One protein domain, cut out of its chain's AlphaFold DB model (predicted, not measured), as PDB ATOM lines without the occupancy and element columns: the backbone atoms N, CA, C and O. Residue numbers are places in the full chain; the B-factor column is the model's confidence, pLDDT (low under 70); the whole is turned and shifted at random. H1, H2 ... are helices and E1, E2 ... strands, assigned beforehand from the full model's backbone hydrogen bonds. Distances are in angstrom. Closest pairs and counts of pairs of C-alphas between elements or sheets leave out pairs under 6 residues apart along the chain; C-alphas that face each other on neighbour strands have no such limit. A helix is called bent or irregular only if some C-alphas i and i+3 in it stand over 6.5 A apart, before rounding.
ATOM      1  N   PRO A 133     148.143 199.377 259.720       98.50
ATOM      2  CA  PRO A 133     147.341 199.913 258.618       98.50
ATOM      3  C   PRO A 133     148.155 200.678 257.565       98.50
ATOM      4  O   PRO A 133     147.957 200.468 256.359       98.50
ATOM      5  N   THR A 134     149.099 201.514 258.002       98.56
ATOM      6  CA  THR A 134     150.013 202.247 257.121       98.56
ATOM      7  C   THR A 134     150.903 201.300 256.315       98.56
ATOM      8  O   THR A 134     150.985 201.446 255.090       98.56
ATOM      9  N   LEU A 135     151.494 200.277 256.941       98.56
ATOM     10  CA  LEU A 135     152.318 199.272 256.251       98.56
ATOM     11  C   LEU A 135     151.533 198.489 255.193       98.56
ATOM     12  O   LEU A 135     152.001 198.309 254.064       98.56
ATOM     13  N   LEU A 136     150.319 198.041 255.526       98.56
ATOM     14  CA  LEU A 136     149.459 197.319 254.585       98.56
ATOM     15  C   LEU A 136     149.087 198.212 253.390       98.56
ATOM     16  O   LEU A 136     149.053 197.752 252.245       98.56
ATOM     17  N   SER A 137     148.845 199.503 253.639       98.56
ATOM     18  CA  SER A 137     148.607 200.497 252.590       98.56
ATOM     19  C   SER A 137     149.831 200.700 251.694       98.56
ATOM     20  O   SER A 137     149.708 200.636 250.467       98.56
ATOM     21  N   ALA A 138     151.022 200.842 252.281       98.56
ATOM     22  CA  ALA A 138     152.281 200.945 251.544       98.56
ATOM     23  C   ALA A 138     152.529 199.705 250.667       98.56
ATOM     24  O   ALA A 138     152.925 199.837 249.508       98.56
ATOM     25  N   GLY A 139     152.208 198.507 251.170       98.50
ATOM     26  CA  GLY A 139     152.284 197.256 250.416       98.50
ATOM     27  C   GLY A 139     151.395 197.245 249.169       98.50
ATOM     28  O   GLY A 139     151.857 196.886 248.084       98.50
ATOM     29  N   ARG A 140     150.136 197.689 249.290       98.50
ATOM     30  CA  ARG A 140     149.223 197.830 248.138       98.50
ATOM     31  C   ARG A 140     149.730 198.868 247.139       98.50
ATOM     32  O   ARG A 140     149.745 198.606 245.936       98.50
ATOM     33  N   ALA A 141     150.196 200.014 247.633       98.31
ATOM     34  CA  ALA A 141     150.734 201.082 246.797       98.31
ATOM     35  C   ALA A 141     151.986 200.633 246.024       98.31
ATOM     36  O   ALA A 141     152.114 200.940 244.839       98.31
ATOM     37  N   TYR A 142     152.882 199.867 246.655       98.19
ATOM     38  CA  TYR A 142     154.047 199.280 245.987       98.19
ATOM     39  C   TYR A 142     153.631 198.406 244.804       98.19
ATOM     40  O   TYR A 142     154.146 198.568 243.697       98.19
ATOM     41  N   VAL A 143     152.668 197.505 245.018       97.50
ATOM     42  CA  VAL A 143     152.169 196.617 243.961       97.50
ATOM     43  C   VAL A 143     151.548 197.409 242.812       97.50
ATOM     44  O   VAL A 143     151.826 197.077 241.659       97.50
ATOM     45  N   SER A 144     150.770 198.463 243.096       97.00
ATOM     46  CA  SER A 144     150.201 199.334 242.052       97.00
ATOM     47  C   SER A 144     151.294 199.934 241.172       97.00
ATOM     48  O   SER A 144     151.301 199.703 239.964       97.00
ATOM     49  N   ARG A 145     152.303 200.575 241.782       96.38
ATOM     50  CA  ARG A 145     153.419 201.196 241.046       96.38
ATOM     51  C   ARG A 145     154.199 200.189 240.203       96.38
ATOM     52  O   ARG A 145     154.570 200.477 239.067       96.38
ATOM     53  N   VAL A 146     154.434 198.985 240.732       95.50
ATOM     54  CA  VAL A 146     155.095 197.918 239.968       95.50
ATOM     55  C   VAL A 146     154.251 197.502 238.763       95.50
ATOM     56  O   VAL A 146     154.798 197.377 237.669       95.50
ATOM     57  N   ARG A 147     152.937 197.311 238.927       94.56
ATOM     58  CA  ARG A 147     152.035 196.897 237.838       94.56
ATOM     59  C   ARG A 147     151.845 197.979 236.777       94.56
ATOM     60  O   ARG A 147     151.752 197.639 235.607       94.56
ATOM     61  N   GLU A 148     151.835 199.251 237.159       94.31
ATOM     62  CA  GLU A 148     151.722 200.381 236.223       94.31
ATOM     63  C   GLU A 148     152.919 200.472 235.271       94.31
ATOM     64  O   GLU A 148     152.765 200.851 234.112       94.31
ATOM     65  N   ARG A 149     154.114 200.088 235.737       92.69
ATOM     66  CA  ARG A 149     155.338 200.129 234.925       92.69
ATOM     67  C   ARG A 149     155.664 198.822 234.213       92.69
ATOM     68  O   ARG A 149     156.460 198.832 233.287       92.69
ATOM     69  N   ASN A 150     155.092 197.687 234.610       91.75
ATOM     70  CA  ASN A 150     155.516 196.370 234.121       91.75
ATOM     71  C   ASN A 150     154.373 195.584 233.483       91.75
ATOM     72  O   ASN A 150     153.220 195.673 233.891       91.75
ATOM     73  N   SER A 151     154.703 194.711 232.530       92.00
ATOM     74  CA  SER A 151     153.725 193.778 231.973       92.00
ATOM     75  C   SER A 151     153.295 192.761 233.031       92.00
ATOM     76  O   SER A 151     154.058 191.864 233.396       92.00
ATOM     77  N   VAL A 152     152.044 192.857 233.481       89.75
ATOM     78  CA  VAL A 152     151.455 191.947 234.482       89.75
ATOM     79  C   VAL A 152     151.552 190.480 234.048       89.75
ATOM     80  O   VAL A 152     151.873 189.616 234.864       89.75
ATOM     81  N   ALA A 153     151.355 190.195 232.757       87.00
ATOM     82  CA  ALA A 153     151.498 188.848 232.206       87.00
ATOM     83  C   ALA A 153     152.934 188.312 232.350       87.00
ATOM     84  O   ALA A 153     153.129 187.149 232.709       87.00
ATOM     85  N   LEU A 154     153.949 189.157 232.135       85.31
ATOM     86  CA  LEU A 154     155.348 188.762 232.311       85.31
ATOM     87  C   LEU A 154     155.729 188.586 233.778       85.31
ATOM     88  O   LEU A 154     156.446 187.638 234.093       85.31
ATOM     89  N   LEU A 155     155.222 189.432 234.680       88.31
ATOM     90  CA  LEU A 155     155.395 189.236 236.126       88.31
ATOM     91  C   LEU A 155     154.870 187.864 236.555       88.31
ATOM     92  O   LEU A 155     155.561 187.101 237.231       88.31
ATOM     93  N   TRP A 156     153.663 187.536 236.095       87.12
ATOM     94  CA  TRP A 156     152.999 186.263 236.353       87.12
ATOM     95  C   TRP A 156     153.771 185.067 235.770       87.12
ATOM     96  O   TRP A 156     153.858 184.018 236.418       87.12
ATOM     97  N   LEU A 157     154.354 185.221 234.574       84.56
ATOM     98  CA  LEU A 157     155.131 184.181 233.899       84.56
ATOM     99  C   LEU A 157     156.474 183.937 234.593       84.56
ATOM    100  O   LEU A 157     156.787 182.802 234.945       84.56
ATOM    101  N   ILE A 158     157.255 184.996 234.827       83.12
ATOM    102  CA  ILE A 158     158.598 184.914 235.421       83.12
ATOM    103  C   ILE A 158     158.538 184.284 236.811       83.12
ATOM    104  O   ILE A 158     159.371 183.442 237.147       83.12
ATOM    105  N   ARG A 159     157.519 184.631 237.601       83.56
ATOM    106  CA  ARG A 159     157.305 184.049 238.927       83.56
ATOM    107  C   ARG A 159     157.085 182.531 238.889       83.56
ATOM    108  O   ARG A 159     157.482 181.835 239.821       83.56
ATOM    109  N   ARG A 160     156.461 182.003 237.828       82.06
ATOM    110  CA  ARG A 160     156.225 180.558 237.657       82.06
ATOM    111  C   ARG A 160     157.463 179.778 237.266       82.06
ATOM    112  O   ARG A 160     157.426 178.560 237.373       82.06
ATOM    113  N   VAL A 161     158.539 180.432 236.832       79.12
ATOM    114  CA  VAL A 161     159.782 179.748 236.470       79.12
ATOM    115  C   VAL A 161     160.509 179.348 237.761       79.12
ATOM    116  O   VAL A 161     161.144 180.192 238.407       79.12
ATOM    117  N   PRO A 162     160.464 178.063 238.171       68.06
ATOM    118  CA  PRO A 162     160.967 177.649 239.480       68.06
ATOM    119  C   PRO A 162     162.491 177.772 239.571       68.06
ATOM    120  O   PRO A 162     163.025 177.909 240.669       68.06
ATOM    121  N   LEU A 163     163.160 177.787 238.415       64.19
ATOM    122  CA  LEU A 163     164.605 177.724 238.253       64.19
ATOM    123  C   LEU A 163     165.357 178.904 238.872       64.19
ATOM    124  O   LEU A 163     166.434 178.735 239.432       64.19
ATOM    125  N   VAL A 164     164.794 180.108 238.753       69.94
ATOM    126  CA  VAL A 164     165.467 181.346 239.182       69.94
ATOM    127  C   VAL A 164     164.904 181.841 240.518       69.94
ATOM    128  O   VAL A 164     165.611 182.494 241.291       69.94
ATOM    129  N   GLY A 165     163.653 181.480 240.830       78.94
ATOM    130  CA  GLY A 165     162.970 181.880 242.060       78.94
ATOM    131  C   GLY A 165     162.764 183.392 242.170       78.94
ATOM    132  O   GLY A 165     162.873 183.937 243.264       78.94
ATOM    133  N   LEU A 166     162.527 184.062 241.040       86.88
ATOM    134  CA  LEU A 166     162.246 185.498 240.980       86.88
ATOM    135  C   LEU A 166     160.837 185.801 241.496       86.88
ATOM    136  O   LEU A 166     159.923 185.001 241.296       86.88
ATOM    137  N   LEU A 167     160.666 186.968 242.126       90.25
ATOM    138  CA  LEU A 167     159.362 187.483 242.569       90.25
ATOM    139  C   LEU A 167     158.583 186.520 243.493       90.25
ATOM    140  O   LEU A 167     157.349 186.484 243.484       90.25
ATOM    141  N   ARG A 168     159.298 185.709 244.286       92.38
ATOM    142  CA  ARG A 168     158.684 184.824 245.288       92.38
ATOM    143  C   ARG A 168     158.222 185.634 246.509       92.38
ATOM    144  O   ARG A 168     158.860 186.633 246.837       92.38
ATOM    145  N   PRO A 169     157.156 185.213 247.213       95.31
ATOM    146  CA  PRO A 169     156.733 185.894 248.432       95.31
ATOM    147  C   PRO A 169     157.850 185.944 249.477       95.31
ATOM    148  O   PRO A 169     158.553 184.950 249.647       95.31
ATOM    149  N   VAL A 170     157.999 187.068 250.174       97.00
ATOM    150  CA  VAL A 170     159.011 187.272 251.224       97.00
ATOM    151  C   VAL A 170     158.300 187.478 252.553       97.00
ATOM    152  O   VAL A 170     157.375 188.284 252.640       97.00
ATOM    153  N   THR A 171     158.728 186.753 253.573       97.81
ATOM    154  CA  THR A 171     158.228 186.847 254.938       97.81
ATOM    155  C   THR A 171     159.144 187.770 255.737       97.81
ATOM    156  O   THR A 171     160.350 187.535 255.806       97.81
ATOM    157  N   VAL A 172     158.589 188.823 256.328       98.12
ATOM    158  CA  VAL A 172     159.322 189.850 257.072       98.12
ATOM    159  C   VAL A 172     158.795 189.919 258.499       98.12
ATOM    160  O   VAL A 172     157.606 190.148 258.702       98.12
ATOM    161  N   PHE A 173     159.669 189.756 259.487       97.69
ATOM    162  CA  PHE A 173     159.345 190.030 260.885       97.69
ATOM    163  C   PHE A 173     159.654 191.494 261.215       97.69
ATOM    164  O   PHE A 173     160.817 191.904 261.165       97.69
ATOM    165  N   ALA A 174     158.614 192.267 261.533       97.56
ATOM    166  CA  ALA A 174     158.731 193.639 262.016       97.56
ATOM    167  C   ALA A 174     158.901 193.615 263.540       97.56
ATOM    168  O   ALA A 174     157.935 193.401 264.279       97.56
ATOM    169  N   HIS A 175     160.137 193.764 264.012       96.12
ATOM    170  CA  HIS A 175     160.472 193.453 265.405       96.12
ATOM    171  C   HIS A 175     159.863 194.421 266.432       96.12
ATOM    172  O   HIS A 175     159.604 194.015 267.559       96.12
ATOM    173  N   ASP A 176     159.608 195.673 266.057       97.44
ATOM    174  CA  ASP A 176     158.943 196.677 266.899       97.44
ATOM    175  C   ASP A 176     157.430 196.454 267.028       97.44
ATOM    176  O   ASP A 176     156.848 196.780 268.058       97.44
ATOM    177  N   LEU A 177     156.804 195.834 266.024       96.62
ATOM    178  CA  LEU A 177     155.387 195.458 266.063       96.62
ATOM    179  C   LEU A 177     155.159 194.053 266.639       96.62
ATOM    180  O   LEU A 177     154.016 193.656 266.867       96.62
ATOM    181  N   GLY A 178     156.227 193.267 266.820       95.38
ATOM    182  CA  GLY A 178     156.135 191.868 267.242       95.38
ATOM    183  C   GLY A 178     155.332 190.997 266.269       95.38
ATOM    184  O   GLY A 178     154.711 190.019 266.683       95.38
ATOM    185  N   ALA A 179     155.306 191.355 264.981       95.44
ATOM    186  CA  ALA A 179     154.440 190.739 263.982       95.44
ATOM    187  C   ALA A 179     155.204 190.336 262.719       95.44
ATOM    188  O   ALA A 179     156.171 190.976 262.306       95.44
ATOM    189  N   THR A 180     154.738 189.260 262.085       97.44
ATOM    190  CA  THR A 180     155.275 188.772 260.814       97.44
ATOM    191  C   THR A 180     154.317 189.102 259.680       97.44
ATOM    192  O   THR A 180     153.109 188.890 259.788       97.44
ATOM    193  N   TYR A 181     154.866 189.572 258.568       97.94
ATOM    194  CA  TYR A 181     154.138 189.917 257.358       97.94
ATOM    195  C   TYR A 181     154.654 189.108 256.175       97.94
ATOM    196  O   TYR A 181     155.834 188.780 256.100       97.94
ATOM    197  N   ARG A 182     153.785 188.819 255.213       97.88
ATOM    198  CA  ARG A 182     154.146 188.236 253.927       97.88
ATOM    199  C   ARG A 182     153.905 189.265 252.840       97.88
ATOM    200  O   ARG A 182     152.778 189.701 252.635       97.88
ATOM    201  N   PHE A 183     154.960 189.616 252.118       98.12
ATOM    202  CA  PHE A 183     154.864 190.421 250.912       98.12
ATOM    203  C   PHE A 183     154.799 189.529 249.669       98.12
ATOM    204  O   PHE A 183     155.600 188.606 249.514       98.12
ATOM    205  N   SER A 184     153.884 189.827 248.748       95.81
ATOM    206  CA  SER A 184     153.820 189.235 247.410       95.81
ATOM    207  C   SER A 184     153.309 190.253 246.389       95.81
ATOM    208  O   SER A 184     152.552 191.157 246.733       95.81
ATOM    209  N   LEU A 185     153.674 190.107 245.111       93.56
ATOM    210  CA  LEU A 185     153.161 191.001 244.063       93.56
ATOM    211  C   LEU A 185     151.669 190.782 243.754       93.56
ATOM    212  O   LEU A 185     151.049 191.620 243.097       93.56
ATOM    213  N   GLU A 186     151.079 189.669 244.196       91.25
ATOM    214  CA  GLU A 186     149.645 189.407 244.058       91.25
ATOM    215  C   GLU A 186     148.829 190.188 245.085       91.25
ATOM    216  O   GLU A 186     147.874 190.864 244.699       91.25
ATOM    217  N   HIS A 187     149.234 190.111 246.355       93.38
ATOM    218  CA  HIS A 187     148.426 190.559 247.492       93.38
ATOM    219  C   HIS A 187     148.993 191.787 248.220       93.38
ATOM    220  O   HIS A 187     148.343 192.342 249.100       93.38
ATOM    221  N   GLY A 188     150.187 192.251 247.849       97.00
ATOM    222  CA  GLY A 188     150.895 193.274 248.610       97.00
ATOM    223  C   GLY A 188     151.428 192.699 249.915       97.00
ATOM    224  O   GLY A 188     151.947 191.582 249.928       97.00
ATOM    225  N   LEU A 189     151.340 193.482 250.988       98.25
ATOM    226  CA  LEU A 189     151.753 193.081 252.329       98.25
ATOM    227  C   LEU A 189     150.532 192.573 253.107       98.25
ATOM    228  O   LEU A 189     149.522 193.267 253.174       98.25
ATOM    229  N   GLU A 190     150.644 191.395 253.712       97.50
ATOM    230  CA  GLU A 190     149.594 190.774 254.526       97.50
ATOM    231  C   GLU A 190     150.182 190.294 255.851       97.50
ATOM    232  O   GLU A 190     151.294 189.764 255.877       97.50
ATOM    233  N   ARG A 191     149.454 190.436 256.961       96.75
ATOM    234  CA  ARG A 191     149.886 189.867 258.243       96.75
ATOM    235  C   ARG A 191     149.775 188.343 258.210       96.75
ATOM    236  O   ARG A 191     148.789 187.794 257.724       96.75
ATOM    237  N   VAL A 192     150.768 187.658 258.766       93.44
ATOM    238  CA  VAL A 192     150.767 186.203 258.934       93.44
ATOM    239  C   VAL A 192     150.349 185.876 260.366       93.44
ATOM    240  O   VAL A 192     150.955 186.361 261.317       93.44
ATOM    241  N   GLY A 193     149.295 185.068 260.523       78.94
ATOM    242  CA  GLY A 193     148.760 184.691 261.839       78.94
ATOM    243  C   GLY A 193     149.504 183.548 262.540       78.94
ATOM    244  O   GLY A 193     149.300 183.334 263.730       78.94
ATOM    245  N   ALA A 194     150.355 182.809 261.824       77.31
ATOM    246  CA  ALA A 194     151.141 181.704 262.370       77.31
ATOM    247  C   ALA A 194     152.577 182.139 262.697       77.31
ATOM    248  O   ALA A 194     153.122 183.037 262.053       77.31
ATOM    249  N   VAL A 195     153.210 181.447 263.651       74.88
ATOM    250  CA  VAL A 195     154.660 181.542 263.860       74.88
ATOM    251  C   VAL A 195     155.343 180.946 262.632       74.88
ATOM    252  O   VAL A 195     155.230 179.750 262.366       74.88
ATOM    253  N   VAL A 196     156.015 181.794 261.864       83.19
ATOM    254  CA  VAL A 196     156.779 181.411 260.677       83.19
ATOM    255  C   VAL A 196     158.194 181.925 260.866       83.19
ATOM    256  O   VAL A 196     158.374 183.047 261.335       83.19
ATOM    257  N   ASP A 197     159.182 181.113 260.497       89.62
ATOM    258  CA  ASP A 197     160.565 181.572 260.442       89.62
ATOM    259  C   ASP A 197     160.687 182.654 259.350       89.62
ATOM    260  O   ASP A 197     160.382 182.384 258.180       89.62
ATOM    261  N   PRO A 198     161.005 183.910 259.709       95.44
ATOM    262  CA  PRO A 198     160.996 184.999 258.749       95.44
ATOM    263  C   PRO A 198     162.212 184.915 257.828       95.44
ATOM    264  O   PRO A 198     163.328 184.670 258.275       95.44
ATOM    265  N   ASP A 199     162.022 185.224 256.542       97.00
ATOM    266  CA  ASP A 199     163.150 185.357 255.614       97.00
ATOM    267  C   ASP A 199     164.030 186.562 256.001       97.00
ATOM    268  O   ASP A 199     165.238 186.563 255.775       97.00
ATOM    269  N   VAL A 200     163.412 187.622 256.530       97.38
ATOM    270  CA  VAL A 200     164.075 188.885 256.875       97.38
ATOM    271  C   VAL A 200     163.482 189.454 258.162       97.38
ATOM    272  O   VAL A 200     162.275 189.385 258.377       97.38
ATOM    273  N   LYS A 201     164.306 190.077 259.003       97.25
ATOM    274  CA  LYS A 201     163.875 190.842 260.182       97.25
ATOM    275  C   LYS A 201     164.285 192.299 260.011       97.25
ATOM    276  O   LYS A 201     165.403 192.570 259.585       97.25
ATOM    277  N   MET A 202     163.401 193.240 260.313       97.81
ATOM    278  CA  MET A 202     163.711 194.676 260.262       97.81
ATOM    279  C   MET A 202     162.716 195.473 261.104       97.81
ATOM    280  O   MET A 202     161.697 194.932 261.527       97.81
ATOM    281  N   HIS A 203     162.980 196.757 261.320       98.25
ATOM    282  CA  HIS A 203     162.006 197.664 261.917       98.25
ATOM    283  C   HIS A 203     160.884 198.005 260.923       98.25
ATOM    284  O   HIS A 203     161.115 198.057 259.708       98.25
ATOM    285  N   SER A 204     159.681 198.298 261.416       98.62
ATOM    286  CA  SER A 204     158.530 198.728 260.609       98.62
ATOM    287  C   SER A 204     158.859 199.920 259.705       98.62
ATOM    288  O   SER A 204     158.472 199.927 258.541       98.62
ATOM    289  N   SER A 205     159.662 200.878 260.175       98.44
ATOM    290  CA  SER A 205     160.123 202.015 259.363       98.44
ATOM    291  C   SER A 205     160.977 201.594 258.161       98.44
ATOM    292  O   SER A 205     160.887 202.193 257.091       98.44
ATOM    293  N   SER A 206     161.817 200.566 258.321       98.38
ATOM    294  CA  SER A 206     162.642 200.022 257.236       98.38
ATOM    295  C   SER A 206     161.756 199.312 256.205       98.38
ATOM    296  O   SER A 206     161.948 199.490 255.000       98.38
ATOM    297  N   LEU A 207     160.734 198.583 256.667       98.56
ATOM    298  CA  LEU A 207     159.738 197.939 255.808       98.56
ATOM    299  C   LEU A 207     158.871 198.961 255.058       98.56
ATOM    300  O   LEU A 207     158.659 198.823 253.855       98.56
ATOM    301  N   ASP A 208     158.406 200.011 255.730       98.69
ATOM    302  CA  ASP A 208     157.666 201.108 255.105       98.69
ATOM    303  C   ASP A 208     158.508 201.793 254.017       98.69
ATOM    304  O   ASP A 208     158.060 201.930 252.878       98.69
ATOM    305  N   TYR A 209     159.770 202.125 254.315       98.38
ATOM    306  CA  TYR A 209     160.684 202.739 253.347       98.38
ATOM    307  C   TYR A 209     160.898 201.854 252.110       98.38
ATOM    308  O   TYR A 209     160.826 202.335 250.974       98.38
ATOM    309  N   LEU A 210     161.113 200.549 252.319       98.25
ATOM    310  CA  LEU A 210     161.218 199.552 251.250       98.25
ATOM    311  C   LEU A 210     159.993 199.572 250.329       98.25
ATOM    312  O   LEU A 210     160.131 199.466 249.110       98.25
ATOM    313  N   LEU A 211     158.801 199.702 250.912       98.44
ATOM    314  CA  LEU A 211     157.530 199.666 250.198       98.44
ATOM    315  C   LEU A 211     157.124 201.017 249.609       98.44
ATOM    316  O   LEU A 211     156.295 201.044 248.704       98.44
ATOM    317  N   ARG A 212     157.673 202.145 250.060       97.94
ATOM    318  CA  ARG A 212     157.343 203.479 249.524       97.94
ATOM    319  C   ARG A 212     158.191 203.888 248.334       97.94
ATOM    320  O   ARG A 212     157.694 204.590 247.455       97.94
ATOM    321  N   HIS A 213     159.432 203.422 248.271       97.31
ATOM    322  CA  HIS A 213     160.397 203.878 247.278       97.31
ATOM    323  C   HIS A 213     160.778 202.770 246.300       97.31
ATOM    324  O   HIS A 213     161.005 201.627 246.688       97.31
ATOM    325  N   GLU A 214     160.901 203.106 245.015       94.06
ATOM    326  CA  GLU A 214     161.327 202.140 243.992       94.06
ATOM    327  C   GLU A 214     162.757 201.638 244.244       94.06
ATOM    328  O   GLU A 214     163.042 200.457 244.080       94.06
ATOM    329  N   TRP A 215     163.632 202.510 244.744       95.00
ATOM    330  CA  TRP A 215     164.998 202.189 245.166       95.00
ATOM    331  C   TRP A 215     165.092 201.678 246.616       95.00
ATOM    332  O   TRP A 215     166.193 201.538 247.151       95.00
ATOM    333  N   GLY A 216     163.962 201.412 247.284       97.06
ATOM    334  CA  GLY A 216     163.923 201.084 248.713       97.06
ATOM    335  C   GLY A 216     164.815 199.895 249.091       97.06
ATOM    336  O   GLY A 216     165.518 199.947 250.101       97.06
ATOM    337  N   TYR A 217     164.866 198.864 248.240       96.25
ATOM    338  CA  TYR A 217     165.752 197.712 248.431       96.25
ATOM    339  C   TYR A 217     167.235 198.093 248.376       96.25
ATOM    340  O   TYR A 217     168.000 197.659 249.235       96.25
ATOM    341  N   ASP A 218     167.646 198.909 247.402       95.38
ATOM    342  CA  ASP A 218     169.050 199.309 247.259       95.38
ATOM    343  C   ASP A 218     169.501 200.136 248.465       95.38
ATOM    344  O   ASP A 218     170.573 199.884 249.020       95.38
ATOM    345  N   THR A 219     168.651 201.055 248.936       95.75
ATOM    346  CA  THR A 219     168.916 201.822 250.160       95.75
ATOM    347  C   THR A 219     169.084 200.908 251.369       95.75
ATOM    348  O   THR A 219     170.051 201.074 252.112       95.75
ATOM    349  N   LEU A 220     168.196 199.927 251.568       95.81
ATOM    350  CA  LEU A 220     168.323 198.989 252.685       95.81
ATOM    351  C   LEU A 220     169.572 198.113 252.568       95.81
ATOM    352  O   LEU A 220     170.276 197.908 253.555       95.81
ATOM    353  N   ALA A 221     169.899 197.626 251.371       95.44
ATOM    354  CA  ALA A 221     171.105 196.833 251.145       95.44
ATOM    355  C   ALA A 221     172.387 197.623 251.468       95.44
ATOM    356  O   ALA A 221     173.350 197.042 251.974       95.44
ATOM    357  N   VAL A 222     172.397 198.936 251.212       93.94
ATOM    358  CA  VAL A 222     173.528 199.835 251.498       93.94
ATOM    359  C   VAL A 222     173.566 200.303 252.953       93.94
ATOM    360  O   VAL A 222     174.655 200.460 253.501       93.94
ATOM    361  N   ASN A 223     172.424 200.526 253.602       94.81
ATOM    362  CA  ASN A 223     172.409 200.965 254.998       94.81
ATOM    363  C   ASN A 223     172.477 199.793 255.994       94.81
ATOM    364  O   ASN A 223     172.869 200.000 257.138       94.81
ATOM    365  N   GLY A 224     172.133 198.572 255.575       95.88
ATOM    366  CA  GLY A 224     172.200 197.366 256.400       95.88
ATOM    367  C   GLY A 224     171.212 197.319 257.568       95.88
ATOM    368  O   GLY A 224     171.461 196.586 258.515       95.88
ATOM    369  N   ARG A 225     170.112 198.084 257.537       96.81
ATOM    370  CA  ARG A 225     169.080 198.120 258.597       96.81
ATOM    371  C   ARG A 225     168.067 196.974 258.473       96.81
ATOM    372  O   ARG A 225     166.859 197.193 258.429       96.81
ATOM    373  N   PHE A 226     168.578 195.755 258.334       97.12
ATOM    374  CA  PHE A 226     167.804 194.517 258.376       97.12
ATOM    375  C   PHE A 226     168.725 193.322 258.646       97.12
ATOM    376  O   PHE A 226     169.924 193.355 258.365       97.12
ATOM    377  N   GLU A 227     168.143 192.234 259.129       96.00
ATOM    378  CA  GLU A 227     168.806 190.953 259.343       96.00
ATOM    379  C   GLU A 227     168.205 189.907 258.410       96.00
ATOM    380  O   GLU A 227     166.994 189.853 258.210       96.00
ATOM    381  N   ALA A 228     169.052 189.068 257.835       95.75
ATOM    382  CA  ALA A 228     168.645 187.928 257.029       95.75
ATOM    383  C   ALA A 228     169.775 186.896 257.070       95.75
ATOM    384  O   ALA A 228     170.899 187.221 257.452       95.75
ATOM    385  N   ASP A 229     169.513 185.675 256.632       93.88
ATOM    386  CA  ASP A 229     170.585 184.805 256.163       93.88
ATOM    387  C   ASP A 229     170.848 185.068 254.661       93.88
ATOM    388  O   ASP A 229     170.256 185.951 254.026       93.88
ATOM    389  N   LEU A 230     171.752 184.297 254.050       92.44
ATOM    390  CA  LEU A 230     172.017 184.416 252.610       92.44
ATOM    391  C   LEU A 230     170.787 184.069 251.752       92.44
ATOM    392  O   LEU A 230     170.632 184.616 250.653       92.44
ATOM    393  N   GLY A 231     169.920 183.173 252.232       94.19
ATOM    394  CA  GLY A 231     168.699 182.754 251.550       94.19
ATOM    395  C   GLY A 231     167.663 183.874 251.509       94.19
ATOM    396  O   GLY A 231     167.219 184.265 250.426       94.19
ATOM    397  N   GLY A 232     167.348 184.440 252.667       95.56
ATOM    398  CA  GLY A 232     166.452 185.565 252.875       95.56
ATOM    399  C   GLY A 232     166.919 186.824 252.160       95.56
ATOM    400  O   GLY A 232     166.138 187.428 251.424       95.56
ATOM    401  N   PHE A 233     168.215 187.153 252.231       95.25
ATOM    402  CA  PHE A 233     168.794 188.247 251.446       95.25
ATOM    403  C   PHE A 233     168.595 188.027 249.939       95.25
ATOM    404  O   PHE A 233     168.152 188.923 249.216       95.25
ATOM    405  N   SER A 234     168.881 186.817 249.445       94.31
ATOM    406  CA  SER A 234     168.701 186.460 248.033       94.31
ATOM    407  C   SER A 234     167.235 186.546 247.605       94.31
ATOM    408  O   SER A 234     166.935 187.053 246.522       94.31
ATOM    409  N   LYS A 235     166.310 186.098 248.456       95.19
ATOM    410  CA  LYS A 235     164.865 186.151 248.217       95.19
ATOM    411  C   LYS A 235     164.364 187.593 248.174       95.19
ATOM    412  O   LYS A 235     163.726 187.978 247.198       95.19
ATOM    413  N   MET A 236     164.734 188.406 249.163       95.81
ATOM    414  CA  MET A 236     164.424 189.836 249.222       95.81
ATOM    415  C   MET A 236     164.936 190.558 247.973       95.81
ATOM    416  O   MET A 236     164.160 191.229 247.295       95.81
ATOM    417  N   LYS A 237     166.200 190.335 247.587       95.19
ATOM    418  CA  LYS A 237     166.774 190.870 246.346       95.19
ATOM    419  C   LYS A 237     165.932 190.500 245.130       95.19
ATOM    420  O   LYS A 237     165.479 191.365 244.390       95.19
ATOM    421  N   LYS A 238     165.688 189.205 244.925       93.06
ATOM    422  CA  LYS A 238     164.952 188.686 243.762       93.06
ATOM    423  C   LYS A 238     163.507 189.175 243.676       93.06
ATOM    424  O   LYS A 238     162.937 189.130 242.586       93.06
ATOM    425  N   THR A 239     162.922 189.604 244.788       94.94
ATOM    426  CA  THR A 239     161.547 190.107 244.840       94.94
ATOM    427  C   THR A 239     161.476 191.620 244.681       94.94
ATOM    428  O   THR A 239     160.649 192.094 243.907       94.94
ATOM    429  N   PHE A 240     162.361 192.378 245.332       96.31
ATOM    430  CA  PHE A 240     162.297 193.842 245.340       96.31
ATOM    431  C   PHE A 240     163.196 194.532 244.301       96.31
ATOM    432  O   PHE A 240     162.967 195.703 244.006       96.31
ATOM    433  N   SER A 241     164.149 193.833 243.660       92.56
ATOM    434  CA  SER A 241     164.974 194.408 242.574       92.56
ATOM    435  C   SER A 241     164.163 194.866 241.354       92.56
ATOM    436  O   SER A 241     164.681 195.613 240.529       92.56
ATOM    437  N   ILE A 242     162.896 194.461 241.227       93.56
ATOM    438  CA  ILE A 242     161.998 195.028 240.216       93.56
ATOM    439  C   ILE A 242     161.758 196.528 240.427       93.56
ATOM    440  O   ILE A 242     161.709 197.274 239.453       93.56
ATOM    441  N   GLY A 243     161.686 196.985 241.680       93.50
ATOM    442  CA  GLY A 243     161.620 198.410 241.997       93.50
ATOM    443  C   GLY A 243     162.871 199.140 241.506       93.50
ATOM    444  O   GLY A 243     162.765 200.141 240.806       93.50
ATOM    445  N   SER A 244     164.055 198.582 241.771       91.69
ATOM    446  CA  SER A 244     165.332 199.135 241.305       91.69
ATOM    447  C   SER A 244     165.411 199.239 239.780       91.69
ATOM    448  O   SER A 244     165.906 200.233 239.248       91.69
ATOM    449  N   LEU A 245     164.898 198.233 239.059       90.62
ATOM    450  CA  LEU A 245     164.803 198.272 237.598       90.62
ATOM    451  C   LEU A 245     163.884 199.406 237.137       90.62
ATOM    452  O   LEU A 245     164.304 200.214 236.306       90.62
ATOM    453  N   ASN A 246     162.688 199.512 237.724       93.12
ATOM    454  CA  ASN A 246     161.738 200.578 237.410       93.12
ATOM    455  C   ASN A 246     162.337 201.966 237.654       93.12
ATOM    456  O   ASN A 246     162.162 202.851 236.819       93.12
ATOM    457  N   ASN A 247     163.068 202.140 238.758       92.06
ATOM    458  CA  ASN A 247     163.765 203.381 239.094       92.06
ATOM    459  C   ASN A 247     164.837 203.743 238.053       92.06
ATOM    460  O   ASN A 247     165.010 204.906 237.706       92.06
ATOM    461  N   ALA A 248     165.533 202.745 237.503       89.50
ATOM    462  CA  ALA A 248     166.507 202.924 236.426       89.50
ATOM    463  C   ALA A 248     165.861 203.124 235.035       89.50
ATOM    464  O   ALA A 248     166.553 203.024 234.019       89.50
ATOM    465  N   GLY A 249     164.542 203.339 234.965       89.19
ATOM    466  CA  GLY A 249     163.794 203.495 233.715       89.19
ATOM    467  C   GLY A 249     163.612 202.193 232.930       89.19
ATOM    468  O   GLY A 249     163.219 202.221 231.765       89.19
ATOM    469  N   ARG A 250     163.903 201.035 233.539       86.19
ATOM    470  CA  ARG A 250     163.782 199.720 232.902       86.19
ATOM    471  C   ARG A 250     162.541 199.010 233.404       86.19
ATOM    472  O   ARG A 250     162.382 198.775 234.592       86.19
ATOM    473  N   SER A 251     161.698 198.609 232.470       88.06
ATOM    474  CA  SER A 251     160.456 197.899 232.760       88.06
ATOM    475  C   SER A 251     160.521 196.474 232.221       88.06
ATOM    476  O   SER A 251     161.074 196.238 231.143       88.06
ATOM    477  N   LEU A 252     159.929 195.515 232.932       82.69
ATOM    478  CA  LEU A 252     159.670 194.170 232.423       82.69
ATOM    479  C   LEU A 252     158.563 194.243 231.367       82.69
ATOM    480  O   LEU A 252     157.377 194.052 231.644       82.69
ATOM    481  N   SER A 253     158.972 194.544 230.141       77.06
ATOM    482  CA  SER A 253     158.145 194.523 228.939       77.06
ATOM    483  C   SER A 253     158.618 193.417 227.992       77.06
ATOM    484  O   SER A 253     159.709 192.864 228.151       77.06
ATOM    485  N   LEU A 254     157.814 193.100 226.973       66.19
ATOM    486  CA  LEU A 254     158.205 192.142 225.928       66.19
ATOM    487  C   LEU A 254     159.515 192.558 225.228       66.19
ATOM    488  O   LEU A 254     160.293 191.695 224.828       66.19
ATOM    489  N   GLY A 255     159.809 193.863 225.168       63.72
ATOM    490  CA  GLY A 255     161.070 194.390 224.642       63.72
ATOM    491  C   GLY A 255     162.303 194.008 225.471       63.72
ATOM    492  O   GLY A 255     163.372 193.815 224.903       63.72
ATOM    493  N   LEU A 256     162.166 193.813 226.789       62.16
ATOM    494  CA  LEU A 256     163.271 193.384 227.658       62.16
ATOM    495  C   LEU A 256     163.555 191.874 227.549       62.16
ATOM    496  O   LEU A 256     164.678 191.439 227.773       62.16
ATOM    497  N   LEU A 257     162.569 191.052 227.171       57.91
ATOM    498  CA  LEU A 257     162.808 189.630 226.871       57.91
ATOM    499  C   LEU A 257     163.628 189.434 225.588       57.91
ATOM    500  O   LEU A 257     164.297 188.414 225.438       57.91
ATOM    501  N   LEU A 258     163.602 190.423 224.690       58.47
ATOM    502  CA  LEU A 258     164.465 190.495 223.511       58.47
ATOM    503  C   LEU A 258     165.848 191.093 223.833       58.47
ATOM    504  O   LEU A 258     166.726 191.116 222.965       58.47
ATOM    505  N   ASP A 259     166.079 191.536 225.077       62.69
ATOM    506  CA  ASP A 259     167.388 191.989 225.532       62.69
ATOM    507  C   ASP A 259     168.349 190.794 225.616       62.69
ATOM    508  O   ASP A 259     168.197 189.850 226.405       62.69
ATOM    509  N   ARG A 260     169.398 190.858 224.792       58.66
ATOM    510  CA  ARG A 260     170.452 189.844 224.700       58.66
ATOM    511  C   ARG A 260     171.118 189.567 226.053       58.66
ATOM    512  O   ARG A 260     171.601 188.453 226.254       58.66
ATOM    513  N   ALA A 261     171.159 190.525 226.980       56.25
ATOM    514  CA  ALA A 261     171.728 190.332 228.312       56.25
ATOM    515  C   ALA A 261     170.855 189.426 229.195       56.25
ATOM    516  O   ALA A 261     171.382 188.545 229.880       56.25
ATOM    517  N   LEU A 262     169.529 189.586 229.138       56.44
ATOM    518  CA  LEU A 262     168.585 188.760 229.895       56.44
ATOM    519  C   LEU A 262     168.576 187.319 229.363       56.44
ATOM    520  O   LEU A 262     168.670 186.369 230.142       56.44
ATOM    521  N   LEU A 263     168.575 187.157 228.036       58.94
ATOM    522  CA  LEU A 263     168.666 185.848 227.381       58.94
ATOM    523  C   LEU A 263     169.961 185.111 227.748       58.94
ATOM    524  O   LEU A 263     169.922 183.922 228.064       58.94
ATOM    525  N   ARG A 264     171.104 185.810 227.794       60.09
ATOM    526  CA  ARG A 264     172.377 185.226 228.259       60.09
ATOM    527  C   ARG A 264     172.334 184.831 229.732       60.09
ATOM    528  O   ARG A 264     172.874 183.786 230.084       60.09
ATOM    529  N   MET A 265     171.698 185.626 230.592       57.91
ATOM    530  CA  MET A 265     171.568 185.299 232.013       57.91
ATOM    531  C   MET A 265     170.744 184.021 232.207       57.91
ATOM    532  O   MET A 265     171.212 183.093 232.866       57.91
ATOM    533  N   VAL A 266     169.573 183.930 231.569       61.94
ATOM    534  CA  VAL A 266     168.716 182.734 231.603       61.94
ATOM    535  C   VAL A 266     169.442 181.523 231.014       61.94
ATOM    536  O   VAL A 266     169.431 180.447 231.612       61.94
ATOM    537  N   TRP A 267     170.144 181.696 229.892       64.69
ATOM    538  CA  TRP A 267     170.919 180.626 229.268       64.69
ATOM    539  C   TRP A 267     172.071 180.141 230.157       64.69
ATOM    540  O   TRP A 267     172.241 178.937 230.334       64.69
ATOM    541  N   SER A 268     172.818 181.052 230.784       65.31
ATOM    542  CA  SER A 268     173.906 180.694 231.702       65.31
ATOM    543  C   SER A 268     173.400 179.982 232.962       65.31
ATOM    544  O   SER A 268     174.036 179.038 233.431       65.31
ATOM    545  N   ALA A 269     172.227 180.364 233.479       58.66
ATOM    546  CA  ALA A 269     171.566 179.652 234.569       58.66
ATOM    547  C   ALA A 269     171.161 178.231 234.140       58.66
ATOM    548  O   ALA A 269     171.463 177.272 234.848       58.66
ATOM    549  N   ALA A 270     170.575 178.074 232.949       62.16
ATOM    550  CA  ALA A 270     170.220 176.768 232.391       62.16
ATOM    551  C   ALA A 270     171.450 175.869 232.137       62.16
ATOM    552  O   ALA A 270     171.404 174.664 232.383       62.16
ATOM    553  N   GLN A 271     172.577 176.442 231.702       67.94
ATOM    554  CA  GLN A 271     173.834 175.709 231.517       67.94
ATOM    555  C   GLN A 271     174.432 175.203 232.835       67.94
ATOM    556  O   GLN A 271     174.964 174.096 232.868       67.94
ATOM    557  N   ARG A 272     174.326 175.972 233.929       58.06
ATOM    558  CA  ARG A 272     174.795 175.532 235.256       58.06
ATOM    559  C   ARG A 272     174.038 174.304 235.761       58.06
ATOM    560  O   ARG A 272     174.638 173.459 236.407       58.06
ATOM    561  N   LEU A 273     172.761 174.171 235.415       50.03
ATOM    562  CA  LEU A 273     171.945 173.012 235.787       50.03
ATOM    563  C   LEU A 273     172.237 171.773 234.946       50.03
ATOM    564  O   LEU A 273     172.274 170.677 235.492       50.03
ATOM    565  N   ARG A 274     172.536 171.933 233.650       52.00
ATOM    566  CA  ARG A 274     173.006 170.812 232.816       52.00
ATOM    567  C   ARG A 274     174.316 170.200 233.319       52.00
ATOM    568  O   ARG A 274     174.545 169.029 233.073       52.00
ATOM    569  N   ARG A 275     175.148 170.978 234.019       49.03
ATOM    570  CA  ARG A 275     176.408 170.513 234.625       49.03
ATOM    571  C   ARG A 275     176.254 169.905 236.023       49.03
ATOM    572  O   ARG A 275     177.216 169.349 236.523       49.03
ATOM    573  N   LEU A 276     175.090 170.052 236.660       46.91
ATOM    574  CA  LEU A 276     174.778 169.463 237.973       46.91
ATOM    575  C   LEU A 276     173.899 168.203 237.855       46.91
ATOM    576  O   LEU A 276     173.603 167.574 238.864       46.91
TER     577      LEU A 276
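AT A GLANCE: This is residues 133 to 276 of the 278 residues of an uncharacterized protein of Acidimicrobiaceae bacterium (UniProt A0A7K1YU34). A small twisted sheet of four strands has helices over one face, H1 beside its E3 edge, H3 over E1 and E2, and H5 standing up from it, while no named helix is on the other face. H4 packs on H3 and H5 on the side away from the sheet, and at the far end H2, H6 and H7 lie off the sheet, with residues 258 to 265 sticking out. The 144 printed residues hold seven named helices and four named strands, in the order H1 H2 E1 E2 E3 E4 H3 H4 H5 H6 H7; the class is mixed, helices and strands. The sheet, E3 E2 E1 E4, is mixed. The whole is compact, with a radius of gyration of the C-alphas of 15.5 A and spans of 44 by 36 by 28 A.

IN THESE COORDINATES: The strands are E1, residues 170 to 174, E2, 179 to 184, 16.7 A long, E3, 188 to 191, and E4, 200 to 202. H1, residues 133 to 149, is 25.0 A long and begins at C-alpha 133 (147.341, 199.913, 258.618). H2 is residues 152 to 160, H3 204 to 212 and H4 216 to 223. H5, residues 230 to 247, is 24.7 A long, with a kink of 41 degrees near residue 239; it is only just irregular, C-alphas 239 and 242 being 6.8 A apart. H6 is residues 254 to 257; H7, 260 to 274, is 20.8 A long and ends at C-alpha 274 (173.006, 170.812, 232.816).

HOW THE PARTS SIT: E1, E2 and E3 form a meander, each strand the antiparallel neighbour of the one before, with N 172 and O 181 at 2.8 A and N 182 and O 190 at 2.7 A. E4 is parallel to E1, with N 173 and O 200 at 2.9 A. H1, H3 and H5 are on the same face; H3 runs along the strands, 15 degrees from E1 on the local plane. H1 and H3 touch at a shallow tilt of 24 degrees, the same way, closest at the C-alphas of Tyr 142 and Leu 211, 5.5 A. H4 touches residues 237 to 244 of H5 alone, closest at the C-alphas of Tyr 217 and Phe 240, 6.0 A. H2 and H7 touch no helix. Every O i to N i+4 pair is within hydrogen-bond range in H1, H3, H4 and H7; H2 has 4 of 5, H5 11 of 14, and H6 is too short for one.

THE WHOLE: The C-alphas of Pro 133 and Arg 275, the two farthest apart, are 47.8 A apart. The printed part has no cut and no long link. Mean pLDDT of the printed part is 87.5; residues 162 to 164 and 254 to 276 are under 70.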